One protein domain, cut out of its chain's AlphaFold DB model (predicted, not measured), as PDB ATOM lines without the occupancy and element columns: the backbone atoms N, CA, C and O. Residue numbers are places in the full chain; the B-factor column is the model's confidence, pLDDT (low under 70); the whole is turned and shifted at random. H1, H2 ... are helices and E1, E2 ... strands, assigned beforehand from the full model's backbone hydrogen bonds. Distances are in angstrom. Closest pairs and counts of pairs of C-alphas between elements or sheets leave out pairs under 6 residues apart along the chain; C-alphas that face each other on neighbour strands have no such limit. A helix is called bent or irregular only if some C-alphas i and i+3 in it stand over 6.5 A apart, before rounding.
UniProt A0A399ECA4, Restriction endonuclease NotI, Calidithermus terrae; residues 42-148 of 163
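Overview. This is residues 42 to 148 of the 163 residues of the protein "Restriction endonuclease NotI" of Calidithermus terrae (UniProt A0A399ECA4). A strongly twisted sheet of three strands, drawn out by a long hairpin of E2 and E3 that runs on past the short strand E1, has two helices, H1 and H3, side by side near the other end of the hairpin. From H3 a thin stretch leads away to H4, a lone helix that touches no other; residues 127 to 148 stand free and make an arm. The printed part has 107 residues with four named helices and three named strands, in the order H1 E1 H2 E2 E3 H3 H4; the class is mixed, helices and strands. The sheet is mixed too, in the order E1 E2 E3, with E1 and E2 parallel and E2 and E3 antiparallel. The whole is extended, with a radius of gyration of the C-alphas of 20.1 A, and its outline is flat, spanning 59 by 45 by 21 A.

Arrangement. The inner strand E2, residues 87 to 97, and the edge strand E3, residues 102 to 113, form a hairpin at 159 degrees; N 89 and O 111 are 2.8 A apart, within hydrogen-bond range. The other edge strand, E1, residues 62 to 67, is parallel to E2 at 32 degrees, with N 90 and O 64 2.8 A apart, also within range. H2, residues 68 to 71, is on the sheet at a height of 8.0 A, only just over E2, with 3 of its C-alphas falling on that strand; its closest C-alpha pair with E2 is Thr 68 and Leu 91, 5.0 A. E1, H2 and E2 form a strand-helix-strand unit, two parallel neighbour strands with a helix between, and its crossover is right-handed. H1, residues 42 to 57, only grazes the sheet with residues 44 to 56. H3, residues 115 to 123, only grazes it with residues 115 to 119. H1 and H3 touch at a shallow tilt of 21 degrees, opposite ways, the closest C-alphas being those of Ala 45 and Ile 122, 6.5 A. H4, residues 130 to 146, is not on the sheet and is apart from H3. In H3 and H4 every O i to N i+4 pair is within hydrogen-bond range, in H1 10 of 12, and H2 is too short for such a pair.

Along the chain. E2 is 30.0 A long and E3 32.4 A, from C-alpha 102 at (125.830, 91.724, 50.625); E1 is 16.7 A. H1 begins at C-alpha 42, (144.807, 93.347, 26.623), and is 23.3 A long, with a kink of 26 degrees near residue 51; it is only just irregular, C-alphas 42 and 45 being 6.8 A apart. H2 is 5.2 A and H3 12.2 A. H4 is 24.1 A and ends at C-alpha 146, (170.735, 70.179, 29.846).

Size, cuts and confidence. The two C-alphas farthest apart are those of Glu 83 and Ser 148, 64.0 A. Without the free stretch the body has 85 residues and spans 46 by 30 by 21 A. The printed part has no cut. The link from H2 to E2, residues 72 to 86, is long. The mean pLDDT of the printed part is 91.5, and residues 125 to 126 and 146 to 148 are under 70.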
ATOM      1  N   LYS A  42     145.648  94.007  27.644       85.12
ATOM      2  CA  LYS A  42     144.807  93.347  26.623       85.12
ATOM      3  C   LYS A  42     143.409  93.943  26.494       85.12
ATOM      4  O   LYS A  42     142.746  93.705  25.490       85.12
ATOM      5  N   ARG A  43     142.916  94.666  27.506       87.19
ATOM      6  CA  ARG A  43     141.561  95.246  27.485       87.19
ATOM      7  C   ARG A  43     141.577  96.749  27.668       87.19
ATOM      8  O   ARG A  43     141.122  97.441  26.769       87.19
ATOM      9  N   LEU A  44     142.085  97.264  28.788       89.94
ATOM     10  CA  LEU A  44     141.952  98.696  29.077       89.94
ATOM     11  C   LEU A  44     142.669  99.561  28.032       89.94
ATOM     12  O   LEU A  44     142.030 100.416  27.427       89.94
ATOM     13  N   ALA A  45     143.956  99.308  27.782       88.69
ATOM     14  CA  ALA A  45     144.752 100.109  26.856       88.69
ATOM     15  C   ALA A  45     144.163 100.116  25.429       88.69
ATOM     16  O   ALA A  45     143.919 101.210  24.922       88.69
ATOM     17  N   PRO A  46     143.797  98.968  24.816       90.56
ATOM     18  CA  PRO A  46     143.116  98.967  23.522       90.56
ATOM     19  C   PRO A  46     141.820  99.783  23.513       90.56
ATOM     20  O   PRO A  46     141.576 100.535  22.575       90.56
ATOM     21  N   GLN A  47     140.987  99.681  24.558       91.06
ATOM     22  CA  GLN A  47     139.740 100.452  24.610       91.06
ATOM     23  C   GLN A  47     140.003 101.962  24.673       91.06
ATOM     24  O   GLN A  47     139.325 102.715  23.974       91.06
ATOM     25  N   ILE A  48     140.983 102.407  25.467       90.56
ATOM     26  CA  ILE A  48     141.357 103.825  25.568       90.56
ATOM     27  C   ILE A  48     141.975 104.327  24.256       90.56
ATOM     28  O   ILE A  48     141.619 105.415  23.820       90.56
ATOM     29  N   ILE A  49     142.813 103.531  23.586       88.56
ATOM     30  CA  ILE A  49     143.389 103.876  22.276       88.56
ATOM     31  C   ILE A  49     142.276 104.073  21.239       88.56
ATOM     32  O   ILE A  49     142.139 105.155  20.674       88.56
ATOM     33  N   TYR A  50     141.452 103.045  21.008       88.25
ATOM     34  CA  TYR A  50     140.495 103.063  19.899       88.25
ATOM     35  C   TYR A  50     139.307 103.987  20.152       88.25
ATOM     36  O   TYR A  50     138.936 104.769  19.282       88.25
ATOM     37  N   LYS A  51     138.688 103.902  21.333       90.50
ATOM     38  CA  LYS A  51     137.498 104.710  21.638       90.50
ATOM     39  C   LYS A  51     137.884 106.091  22.135       90.50
ATOM     40  O   LYS A  51     137.242 107.071  21.774       90.50
ATOM     41  N   GLY A  52     138.929 106.175  22.955       89.44
ATOM     42  CA  GLY A  52     139.347 107.443  23.531       89.44
ATOM     43  C   GLY A  52     139.875 108.422  22.491       89.44
ATOM     44  O   GLY A  52     139.514 109.591  22.567       89.44
ATOM     45  N   GLY A  53     140.593 107.950  21.465       90.62
ATOM     46  CA  GLY A  53     141.032 108.810  20.362       90.62
ATOM     47  C   GLY A  53     139.867 109.452  19.598       90.62
ATOM     48  O   GLY A  53     139.919 110.633  19.261       90.62
ATOM     49  N   ILE A  54     138.774 108.707  19.393       93.75
ATOM     50  CA  ILE A  54     137.552 109.219  18.751       93.75
ATOM     51  C   ILE A  54     136.880 110.280  19.633       93.75
ATOM     52  O   ILE A  54     136.532 111.358  19.162       93.75
ATOM     53  N   PHE A  55     136.706 110.006  20.926       94.19
ATOM     54  CA  PHE A  55     136.074 110.976  21.825       94.19
ATOM     55  C   PHE A  55     136.924 112.234  22.021       94.19
ATOM     56  O   PHE A  55     136.372 113.333  22.076       94.19
ATOM     57  N   HIS A  56     138.248 112.085  22.074       93.12
ATOM     58  CA  HIS A  56     139.183 113.199  22.142       93.12
ATOM     59  C   HIS A  56     139.087 114.089  20.893       93.12
ATOM     60  O   HIS A  56     138.945 115.302  21.032       93.12
ATOM     61  N   SER A  57     139.044 113.511  19.683       94.00
ATOM     62  CA  SER A  57     138.905 114.297  18.442       94.00
ATOM     63  C   SER A  57     137.569 115.043  18.343       94.00
ATOM     64  O   SER A  57     137.496 116.115  17.744       94.00
ATOM     65  N   TRP A  58     136.518 114.531  18.987       96.69
ATOM     66  CA  TRP A  58     135.223 115.208  19.119       96.69
ATOM     67  C   TRP A  58     135.134 116.176  20.305       96.69
ATOM     68  O   TRP A  58     134.056 116.719  20.572       96.69
ATOM     69  N   ASN A  59     136.229 116.371  21.046       94.81
ATOM     70  CA  ASN A  59     136.285 117.173  22.266       94.81
ATOM     71  C   ASN A  59     135.220 116.751  23.306       94.81
ATOM     72  O   ASN A  59     134.531 117.576  23.914       94.81
ATOM     73  N   LYS A  60     135.023 115.435  23.472       96.94
ATOM     74  CA  LYS A  60     134.097 114.837  24.446       96.94
ATOM     75  C   LYS A  60     134.865 114.245  25.623       96.94
ATOM     76  O   LYS A  60     135.823 113.499  25.446       96.94
ATOM     77  N   LYS A  61     134.392 114.536  26.839       95.25
ATOM     78  CA  LYS A  61     134.931 113.952  28.075       95.25
ATOM     79  C   LYS A  61     134.506 112.487  28.213       95.25
ATOM     80  O   LYS A  61     133.374 112.136  27.887       95.25
ATOM     81  N   ILE A  62     135.396 111.653  28.743       95.25
ATOM     82  CA  ILE A  62     135.202 110.210  28.917       95.25
ATOM     83  C   ILE A  62     135.150 109.886  30.408       95.25
ATOM     84  O   ILE A  62     135.930 110.422  31.193       95.25
ATOM     85  N   ALA A  63     134.270 108.968  30.800       96.06
ATOM     86  CA  ALA A  63     134.285 108.368  32.128       96.06
ATOM     87  C   ALA A  63     134.608 106.873  32.038       96.06
ATOM     88  O   ALA A  63     134.025 106.155  31.224       96.06
ATOM     89  N   VAL A  64     135.521 106.397  32.883       95.56
ATOM     90  CA  VAL A  64     135.952 104.997  32.942       95.56
ATOM     91  C   VAL A  64     135.753 104.489  34.364       95.56
ATOM     92  O   VAL A  64     136.386 104.980  35.292       95.56
ATOM     93  N   ALA A  65     134.868 103.510  34.549       96.50
ATOM     94  CA  ALA A  65     134.617 102.897  35.852       96.50
ATOM     95  C   ALA A  65     135.486 101.649  36.040       96.50
ATOM     96  O   ALA A  65     135.398 100.714  35.243       96.50
ATOM     97  N   LEU A  66     136.309 101.628  37.089       95.31
ATOM     98  CA  LEU A  66     137.248 100.550  37.397       95.31
ATOM     99  C   LEU A  66     137.191 100.173  38.879       95.31
ATOM    100  O   LEU A  66     136.792 100.967  39.726       95.31
ATOM    101  N   HIS A  67     137.648  98.964  39.194       95.50
ATOM    102  CA  HIS A  67     137.926  98.583  40.575       95.50
ATOM    103  C   HIS A  67     139.197  99.286  41.072       95.50
ATOM    104  O   HIS A  67     140.181  99.320  40.328       95.50
ATOM    105  N   THR A  68     139.213  99.782  42.314       95.50
ATOM    106  CA  THR A  68     140.369 100.502  42.889       95.50
ATOM    107  C   THR A  68     141.655  99.681  42.776       95.50
ATOM    108  O   THR A  68     142.598 100.125  42.129       95.50
ATOM    109  N   ALA A  69     141.644  98.424  43.236       93.62
ATOM    110  CA  ALA A  69     142.823  97.552  43.161       93.62
ATOM    111  C   ALA A  69     143.338  97.305  41.730       93.62
ATOM    112  O   ALA A  69     144.515  97.036  41.534       93.62
ATOM    113  N   PHE A  70     142.479  97.397  40.705       93.62
ATOM    114  CA  PHE A  70     142.937  97.303  39.316       93.62
ATOM    115  C   PHE A  70     143.628  98.598  38.877       93.62
ATOM    116  O   PHE A  70     144.682  98.546  38.248       93.62
ATOM    117  N   PHE A  71     143.051  99.750  39.220       93.88
ATOM    118  CA  PHE A  71     143.631 101.055  38.909       93.88
ATOM    119  C   PHE A  71     145.006 101.246  39.557       93.88
ATOM    120  O   PHE A  71     145.908 101.772  38.917       93.88
ATOM    121  N   GLU A  72     145.190 100.754  40.780       92.31
ATOM    122  CA  GLU A  72     146.467 100.808  41.504       92.31
ATOM    123  C   GLU A  72     147.594 100.012  40.832       92.31
ATOM    124  O   GLU A  72     148.765 100.281  41.079       92.31
ATOM    125  N   THR A  73     147.267  99.065  39.944       90.50
ATOM    126  CA  THR A  73     148.278  98.363  39.131       90.50
ATOM    127  C   THR A  73     148.712  99.133  37.885       90.50
ATOM    128  O   THR A  73     149.658  98.725  37.210       90.50
ATOM    129  N   LEU A  74     148.005 100.210  37.531       90.44
ATOM    130  CA  LEU A  74     148.384 101.048  36.400       90.44
ATOM    131  C   LEU A  74     149.597 101.911  36.775       90.44
ATOM    132  O   LEU A  74     149.772 102.268  37.943       90.44
ATOM    133  N   PRO A  75     150.420 102.314  35.793       89.38
ATOM    134  CA  PRO A  75     151.404 103.367  35.999       89.38
ATOM    135  C   PRO A  75     150.739 104.615  36.588       89.38
ATOM    136  O   PRO A  75     149.598 104.938  36.252       89.38
ATOM    137  N   ARG A  76     151.453 105.329  37.464       91.44
ATOM    138  CA  ARG A  76     150.906 106.494  38.166       91.44
ATOM    139  C   ARG A  76     150.442 107.558  37.172       91.44
ATOM    140  O   ARG A  76     151.269 108.193  36.518       91.44
ATOM    141  N   LEU A  77     149.128 107.770  37.114       93.69
ATOM    142  CA  LEU A  77     148.530 108.724  36.189       93.69
ATOM    143  C   LEU A  77     148.687 110.167  36.675       93.69
ATOM    144  O   LEU A  77     148.499 110.448  37.861       93.69
ATOM    145  N   ARG A  78     149.016 111.096  35.769       95.19
ATOM    146  CA  ARG A  78     149.073 112.527  36.101       95.19
ATOM    147  C   ARG A  78     147.666 113.085  36.321       95.19
ATOM    148  O   ARG A  78     146.881 113.197  35.380       95.19
ATOM    149  N   GLU A  79     147.380 113.473  37.558       97.50
ATOM    150  CA  GLU A  79     146.098 114.069  37.923       97.50
ATOM    151  C   GLU A  79     146.029 115.561  37.576       97.50
ATOM    152  O   GLU A  79     147.012 116.295  37.705       97.50
ATOM    153  N   VAL A  80     144.851 116.010  37.150       98.25
ATOM    154  CA  VAL A  80     144.523 117.413  36.860       98.25
ATOM    155  C   VAL A  80     143.209 117.802  37.537       98.25
ATOM    156  O   VAL A  80     142.492 116.953  38.068       98.25
ATOM    157  N   ARG A  81     142.861 119.092  37.519       98.12
ATOM    158  CA  ARG A  81     141.564 119.555  38.032       98.12
ATOM    159  C   ARG A  81     140.419 119.062  37.143       98.12
ATOM    160  O   ARG A  81     140.601 118.814  35.952       98.12
ATOM    161  N   LYS A  82     139.216 118.949  37.708       97.44
ATOM    162  CA  LYS A  82     138.021 118.418  37.024       97.44
ATOM    163  C   LYS A  82     137.656 119.214  35.765       97.44
ATOM    164  O   LYS A  82     137.243 118.639  34.755       97.44
ATOM    165  N   GLU A  83     137.782 120.531  35.835       96.94
ATOM    166  CA  GLU A  83     137.554 121.467  34.737       96.94
ATOM    167  C   GLU A  83     138.486 121.177  33.554       96.94
ATOM    168  O   GLU A  83     138.016 121.078  32.418       96.94
ATOM    169  N   ASP A  84     139.754 120.890  33.853       96.44
ATOM    170  CA  ASP A  84     140.811 120.606  32.885       96.44
ATOM    171  C   ASP A  84     140.784 119.151  32.384       96.44
ATOM    172  O   ASP A  84     141.466 118.816  31.416       96.44
ATOM    173  N   ALA A  85     140.018 118.274  33.032       97.38
ATOM    174  CA  ALA A  85     140.009 116.844  32.758       97.38
ATOM    175  C   ALA A  85     139.301 116.485  31.449       97.38
ATOM    176  O   ALA A  85     138.213 116.993  31.151       97.38
ATOM    177  N   GLU A  86     139.873 115.514  30.744       97.12
ATOM    178  CA  GLU A  86     139.272 114.858  29.577       97.12
ATOM    179  C   GLU A  86     138.815 113.438  29.911       97.12
ATOM    180  O   GLU A  86     137.842 112.952  29.341       97.12
ATOM    181  N   VAL A  87     139.477 112.791  30.876       97.31
ATOM    182  CA  VAL A  87     139.116 111.464  31.371       97.31
ATOM    183  C   VAL A  87     138.848 111.530  32.874       97.31
ATOM    184  O   VAL A  87     139.643 112.077  33.640       97.31
ATOM    185  N   ALA A  88     137.720 110.963  33.296       98.00
ATOM    186  CA  ALA A  88     137.359 110.753  34.690       98.00
ATOM    187  C   ALA A  88     137.364 109.253  35.008       98.00
ATOM    188  O   ALA A  88     136.557 108.488  34.484       98.00
ATOM    189  N   TRP A  89     138.255 108.828  35.891       97.69
ATOM    190  CA  TRP A  89     138.366 107.456  36.363       97.69
ATOM    191  C   TRP A  89     137.545 107.307  37.642       97.69
ATOM    192  O   TRP A  89     137.909 107.847  38.687       97.69
ATOM    193  N   PHE A  90     136.420 106.605  37.571       98.25
ATOM    194  CA  PHE A  90     135.594 106.297  38.733       98.25
ATOM    195  C   PHE A  90     136.092 105.005  39.369       98.25
ATOM    196  O   PHE A  90     135.955 103.927  38.791       98.25
ATOM    197  N   LEU A  91     136.680 105.128  40.554       97.94
ATOM    198  CA  LEU A  91     137.236 104.010  41.300       97.94
ATOM    199  C   LEU A  91     136.176 103.472  42.248       97.94
ATOM    200  O   LEU A  91     135.597 104.230  43.029       97.94
ATOM    201  N   TYR A  92     135.914 102.176  42.150       97.88
ATOM    202  CA  TYR A  92     134.914 101.480  42.941       97.88
ATOM    203  C   TYR A  92     135.531 100.367  43.779       97.88
ATOM    204  O   TYR A  92     136.461  99.681  43.352       97.88
ATOM    205  N   GLU A  93     134.921 100.144  44.934       97.00
ATOM    206  CA  GLU A  93     135.224  99.056  45.856       97.00
ATOM    207  C   GLU A  93     133.952  98.279  46.180       97.00
ATOM    208  O   GLU A  93     132.834  98.777  46.018       97.00
ATOM    209  N   LEU A  94     134.129  97.045  46.640       95.50
ATOM    210  CA  LEU A  94     133.054  96.234  47.191       95.50
ATOM    211  C   LEU A  94     133.080  96.355  48.713       95.50
ATOM    212  O   LEU A  94     133.959  95.803  49.367       95.50
ATOM    213  N   ILE A  95     132.097  97.055  49.275       95.81
ATOM    214  CA  ILE A  95     131.967  97.249  50.722       95.81
ATOM    215  C   ILE A  95     130.849  96.346  51.234       95.81
ATOM    216  O   ILE A  95     129.732  96.387  50.717       95.81
ATOM    217  N   LEU A  96     131.140  95.518  52.240       96.38
ATOM    218  CA  LEU A  96     130.135  94.654  52.854       96.38
ATOM    219  C   LEU A  96     129.100  95.504  53.595       96.38
ATOM    220  O   LEU A  96     129.405  96.143  54.603       96.38
ATOM    221  N   ASP A  97     127.860  95.470  53.124       96.06
ATOM    222  CA  ASP A  97     126.729  95.982  53.875       96.06
ATOM    223  C   ASP A  97     126.284  94.939  54.902       96.06
ATOM    224  O   ASP A  97     125.687  93.918  54.554       96.06
ATOM    225  N   LYS A  98     126.559  95.221  56.178       94.38
ATOM    226  CA  LYS A  98     126.225  94.329  57.294       94.38
ATOM    227  C   LYS A  98     124.718  94.102  57.446       94.38
ATOM    228  O   LYS A  98     124.334  93.050  57.942       94.38
ATOM    229  N   GLY A  99     123.877  95.047  57.012       94.38
ATOM    230  CA  GLY A  99     122.422  94.928  57.133       94.38
ATOM    231  C   GLY A  99     121.827  93.888  56.183       94.38
ATOM    232  O   GLY A  99     120.970  93.107  56.581       94.38
ATOM    233  N   SER A 100     122.302  93.843  54.935       94.25
ATOM    234  CA  SER A 100     121.845  92.864  53.936       94.25
ATOM    235  C   SER A 100     122.772  91.656  53.768       94.25
ATOM    236  O   SER A 100     122.443  90.743  53.011       94.25
ATOM    237  N   ASN A 101     123.928  91.655  54.444       93.69
ATOM    238  CA  ASN A 101     125.023  90.702  54.255       93.69
ATOM    239  C   ASN A 101     125.426  90.548  52.774       93.69
ATOM    240  O   ASN A 101     125.659  89.446  52.270       93.69
ATOM    241  N   ARG A 102     125.454  91.667  52.043       95.44
ATOM    242  CA  ARG A 102     125.830  91.724  50.625       95.44
ATOM    243  C   ARG A 102     126.871  92.801  50.399       95.44
ATOM    244  O   ARG A 102     126.812  93.876  50.988       95.44
ATOM    245  N   TYR A 103     127.805  92.536  49.498       95.62
ATOM    246  CA  TYR A 103     128.731  93.560  49.042       95.62
ATOM    247  C   TYR A 103     128.008  94.567  48.145       95.62
ATOM    248  O   TYR A 103     127.317  94.186  47.198       95.62
ATOM    249  N   ARG A 104     128.181  95.855  48.439       95.94
ATOM    250  CA  ARG A 104     127.708  96.967  47.617       95.94
ATOM    251  C   ARG A 104     128.881  97.570  46.864       95.94
ATOM    252  O   ARG A 104     129.947  97.791  47.433       95.94
ATOM    253  N   LEU A 105     128.662  97.840  45.582       96.19
ATOM    254  CA  LEU A 105     129.620  98.564  44.763       96.19
ATOM    255  C   LEU A 105     129.560 100.048  45.136       96.19
ATOM    256  O   LEU A 105     128.580 100.733  44.841       96.19
ATOM    257  N   THR A 106     130.605 100.543  45.784       96.75
ATOM    258  CA  THR A 106     130.673 101.912  46.295       96.75
ATOM    259  C   THR A 106     131.788 102.662  45.590       96.75
ATOM    260  O   THR A 106     132.902 102.160  45.462       96.75
ATOM    261  N   ARG A 107     131.490 103.871  45.103       97.44
ATOM    262  CA  ARG A 107     132.509 104.730  44.496       97.44
ATOM    263  C   ARG A 107     133.433 105.247  45.597       97.44
ATOM    264  O   ARG A 107     132.999 106.042  46.422       97.44
ATOM    265  N   HIS A 108     134.683 104.811  45.564       96.25
ATOM    266  CA  HIS A 108     135.733 105.191  46.499       96.25
ATOM    267  C   HIS A 108     136.299 106.579  46.168       96.25
ATOM    268  O   HIS A 108     136.336 107.470  47.012       96.25
ATOM    269  N   ARG A 109     136.695 106.804  44.907       96.62
ATOM    270  CA  ARG A 109     137.326 108.059  44.465       96.62
ATOM    271  C   ARG A 109     137.056 108.329  42.988       96.62
ATOM    272  O   ARG A 109     136.722 107.428  42.226       96.62
ATOM    273  N   THR A 110     137.192 109.588  42.577       98.25
ATOM    274  CA  THR A 110     137.340 109.952  41.161       98.25
ATOM    275  C   THR A 110     138.730 110.525  40.922       98.25
ATOM    276  O   THR A 110     139.158 111.404  41.668       98.25
ATOM    277  N   VAL A 111     139.416 110.031  39.894       98.12
ATOM    278  CA  VAL A 111     140.699 110.565  39.423       98.12
ATOM    279  C   VAL A 111     140.481 111.240  38.074       98.12
ATOM    280  O   VAL A 111     139.766 110.717  37.223       98.12
ATOM    281  N   TYR A 112     141.072 112.412  37.875       98.44
ATOM    282  CA  TYR A 112     140.882 113.233  36.681       98.44
ATOM    283  C   TYR A 112     142.198 113.371  35.927       98.44
ATOM    284  O   TYR A 112     143.193 113.761  36.527       98.44
ATOM    285  N   THR A 113     142.221 113.077  34.628       97.88
ATOM    286  CA  THR A 113     143.448 113.129  33.813       97.88
ATOM    287  C   THR A 113     143.198 113.807  32.466       97.88
ATOM    288  O   THR A 113     142.059 113.898  31.988       97.88
ATOM    289  N   LYS A 114     144.277 114.260  31.822       97.12
ATOM    290  CA  LYS A 114     144.285 114.525  30.376       97.12
ATOM    291  C   LYS A 114     144.282 113.204  29.608       97.12
ATOM    292  O   LYS A 114     144.741 112.186  30.138       97.12
ATOM    293  N   PHE A 115     143.739 113.205  28.394       95.00
ATOM    294  CA  PHE A 115     143.633 111.991  27.584       95.00
ATOM    295  C   PHE A 115     145.016 111.502  27.136       95.00
ATOM    296  O   PHE A 115     145.400 110.373  27.437       95.00
ATOM    297  N   GLU A 116     145.788 112.385  26.504       93.06
ATOM    298  CA  GLU A 116     147.128 112.090  25.979       93.06
ATOM    299  C   GLU A 116     148.111 111.648  27.072       93.06
ATOM    300  O   GLU A 116     148.830 110.661  26.900       93.06
ATOM    301  N   ASP A 117     148.114 112.324  28.226       93.31
ATOM    302  CA  ASP A 117     148.997 111.982  29.349       93.31
ATOM    303  C   ASP A 117     148.702 110.573  29.880       93.31
ATOM    304  O   ASP A 117     149.615 109.759  30.054       93.31
ATOM    305  N   ALA A 118     147.418 110.259  30.093       92.44
ATOM    306  CA  ALA A 118     147.009 108.946  30.572       92.44
ATOM    307  C   ALA A 118     147.313 107.852  29.541       92.44
ATOM    308  O   ALA A 118     147.823 106.790  29.900       92.44
ATOM    309  N   LEU A 119     147.053 108.117  28.258       90.62
ATOM    310  CA  LEU A 119     147.336 107.172  27.185       90.62
ATOM    311  C   LEU A 119     148.835 106.861  27.089       90.62
ATOM    312  O   LEU A 119     149.220 105.690  27.031       90.62
ATOM    313  N   ARG A 120     149.690 107.890  27.120       89.06
ATOM    314  CA  ARG A 120     151.151 107.727  27.077       89.06
ATOM    315  C   ARG A 120     151.665 106.912  28.253       89.06
ATOM    316  O   ARG A 120     152.521 106.057  28.065       89.06
ATOM    317  N   GLN A 121     151.151 107.149  29.455       89.06
ATOM    318  CA  GLN A 121     151.592 106.409  30.636       89.06
ATOM    319  C   GLN A 121     151.118 104.956  30.628       89.06
ATOM    320  O   GLN A 121     151.896 104.074  30.970       89.06
ATOM    321  N   ILE A 122     149.884 104.686  30.200       87.44
ATOM    322  CA  ILE A 122     149.335 103.321  30.151       87.44
ATOM    323  C   ILE A 122     150.021 102.469  29.073       87.44
ATOM    324  O   ILE A 122     150.156 101.258  29.243       87.44
ATOM    325  N   THR A 123     150.432 103.081  27.960       82.44
ATOM    326  CA  THR A 123     151.048 102.367  26.828       82.44
ATOM    327  C   THR A 123     152.568 102.244  26.925       82.44
ATOM    328  O   THR A 123     153.142 101.399  26.242       82.44
ATOM    329  N   ARG A 124     153.232 103.029  27.782       80.56
ATOM    330  CA  ARG A 124     154.671 102.892  28.024       80.56
ATOM    331  C   ARG A 124     154.973 101.643  28.846       80.56
ATOM    332  O   ARG A 124     154.527 101.490  29.981       80.56
ATOM    333  N   THR A 125     155.793 100.771  28.278       68.19
ATOM    334  CA  THR A 125     156.488  99.719  29.022       68.19
ATOM    335  C   THR A 125     157.752 100.319  29.618       68.19
ATOM    336  O   THR A 125     158.529 100.925  28.887       68.19
ATOM    337  N   ASN A 126     157.971 100.155  30.922       66.19
ATOM    338  CA  ASN A 126     159.286 100.432  31.491       66.19
ATOM    339  C   ASN A 126     160.245  99.344  31.007       66.19
ATOM    340  O   ASN A 126     159.981  98.156  31.215       66.19
ATOM    341  N   GLU A 127     161.328  99.749  30.356       71.56
ATOM    342  CA  GLU A 127     162.461  98.872  30.090       71.56
ATOM    343  C   GLU A 127     163.108  98.474  31.423       71.56
ATOM    344  O   GLU A 127     163.519  99.316  32.220       71.56
ATOM    345  N   GLY A 128     163.110  97.172  31.714       76.44
ATOM    346  CA  GLY A 128     163.975  96.625  32.755       76.44
ATOM    347  C   GLY A 128     165.419  96.531  32.246       76.44
ATOM    348  O   GLY A 128     165.636  96.653  31.038       76.44
ATOM    349  N   PRO A 129     166.401  96.275  33.128       87.81
ATOM    350  CA  PRO A 129     167.781  96.036  32.715       87.81
ATOM    351  C   PRO A 129     167.849  94.903  31.688       87.81
ATOM    352  O   PRO A 129     167.297  93.818  31.909       87.81
ATOM    353  N   VAL A 130     168.519  95.151  30.561       91.38
ATOM    354  CA  VAL A 130     168.659  94.152  29.491       91.38
ATOM    355  C   VAL A 130     169.427  92.933  29.994       91.38
ATOM    356  O   VAL A 130     169.138  91.808  29.603       91.38
ATOM    357  N   GLU A 131     170.333  93.135  30.944       94.25
ATOM    358  CA  GLU A 131     171.144  92.108  31.583       94.25
ATOM    359  C   GLU A 131     170.269  91.084  32.308       94.25
ATOM    360  O   GLU A 131     170.482  89.882  32.171       94.25
ATOM    361  N   SER A 132     169.232  91.536  33.025       87.94
ATOM    362  CA  SER A 132     168.290  90.637  33.703       87.94
ATOM    363  C   SER A 132     167.481  89.808  32.707       87.94
ATOM    364  O   SER A 132     167.222  88.624  32.938       87.94
ATOM    365  N   PHE A 133     167.101  90.411  31.578       89.62
ATOM    366  CA  PHE A 133     166.422  89.698  30.500       89.62
ATOM    367  C   PHE A 133     167.338  88.642  29.868       89.62
ATOM    368  O   PHE A 133     166.935  87.487  29.742       89.62
ATOM    369  N   MET A 134     168.579  89.013  29.543       94.50
ATOM    370  CA  MET A 134     169.574  88.108  28.964       94.50
ATOM    371  C   MET A 134     169.907  86.947  29.903       94.50
ATOM    372  O   MET A 134     169.934  85.805  29.455       94.50
ATOM    373  N   ALA A 135     170.072  87.207  31.203       93.19
ATOM    374  CA  ALA A 135     170.297  86.162  32.199       93.19
ATOM    375  C   ALA A 135     169.136  85.153  32.247       93.19
ATOM    376  O   ALA A 135     169.366  83.948  32.225       93.19
ATOM    377  N   THR A 136     167.888  85.637  32.209       90.56
ATOM    378  CA  THR A 136     166.696  84.770  32.175       90.56
ATOM    379  C   THR A 136     166.629  83.936  30.889       90.56
ATOM    380  O   THR A 136     166.150  82.804  30.897       90.56
ATOM    381  N   LEU A 137     167.056  84.497  29.752       92.56
ATOM    382  CA  LEU A 137     167.118  83.755  28.492       92.56
ATOM    383  C   LEU A 137     168.187  82.669  28.530       92.56
ATOM    384  O   LEU A 137     167.920  81.567  28.057       92.56
ATOM    385  N   GLN A 138     169.356  82.976  29.094       91.69
ATOM    386  CA  GLN A 138     170.442  82.015  29.229       91.69
ATOM    387  C   GLN A 138     170.034  80.856  30.140       91.69
ATOM    388  O   GLN A 138     170.150  79.712  29.727       91.69
ATOM    389  N   GLU A 139     169.433  81.138  31.299       92.12
ATOM    390  CA  GLU A 139     168.918  80.109  32.215       92.12
ATOM    391  C   GLU A 139     167.935  79.159  31.509       92.12
ATOM    392  O   GLU A 139     168.085  77.942  31.557       92.12
ATOM    393  N   LYS A 140     166.975  79.706  30.753       89.94
ATOM    394  CA  LYS A 140     166.016  78.899  29.979       89.94
ATOM    395  C   LYS A 140     166.652  78.110  28.838       89.94
ATOM    396  O   LYS A 140     166.104  77.085  28.427       89.94
ATOM    397  N   LEU A 141     167.720  78.636  28.247       91.62
ATOM    398  CA  LEU A 141     168.462  77.952  27.195       91.62
ATOM    399  C   LEU A 141     169.242  76.778  27.792       91.62
ATOM    400  O   LEU A 141     169.155  75.674  27.263       91.62
ATOM    401  N   ASP A 142     169.918  77.004  28.914       89.88
ATOM    402  CA  ASP A 142     170.697  76.000  29.633       89.88
ATOM    403  C   ASP A 142     169.801  74.868  30.157       89.88
ATOM    404  O   ASP A 142     170.136  73.701  29.970       89.88
ATOM    405  N   GLU A 143     168.619  75.178  30.709       86.38
ATOM    406  CA  GLU A 143     167.610  74.172  31.090       86.38
ATOM    407  C   GLU A 143     167.230  73.264  29.910       86.38
ATOM    408  O   GLU A 143     167.168  72.043  30.042       86.38
ATOM    409  N   LYS A 144     167.005  73.851  28.727       81.75
ATOM    410  CA  LYS A 144     166.626  73.091  27.527       81.75
ATOM    411  C   LYS A 144     167.767  72.274  26.936       81.75
ATOM    412  O   LYS A 144     167.510  71.216  26.369       81.75
ATOM    413  N   LEU A 145     168.999  72.771  27.017       77.94
ATOM    414  CA  LEU A 145     170.182  72.068  26.520       77.94
ATOM    415  C   LEU A 145     170.659  70.985  27.501       77.94
ATOM    416  O   LEU A 145     171.244  69.996  27.068       77.94
ATOM    417  N   GLY A 146     170.376  71.135  28.799       63.44
ATOM    418  CA  GLY A 146     170.735  70.179  29.846       63.44
ATOM    419  C   GLY A 146     169.870  68.913  29.893       63.44
ATOM    420  O   GLY A 146     170.365  67.879  30.335       63.44
ATOM    421  N   GLU A 147     168.612  68.951  29.430       57.75
ATOM    422  CA  GLU A 147     167.712  67.779  29.481       57.75
ATOM    423  C   GLU A 147     167.842  66.812  28.294       57.75
ATOM    424  O   GLU A 147     167.433  65.658  28.408       57.75
ATOM    425  N   SER A 148     168.428  67.226  27.169       59.28
ATOM    426  CA  SER A 148     169.055  66.377  26.138       59.28
ATOM    427  C   SER A 148     169.437  67.286  24.980       59.28
ATOM    428  O   SER A 148     168.579  67.699  24.200       59.28
TER     429      SER A 148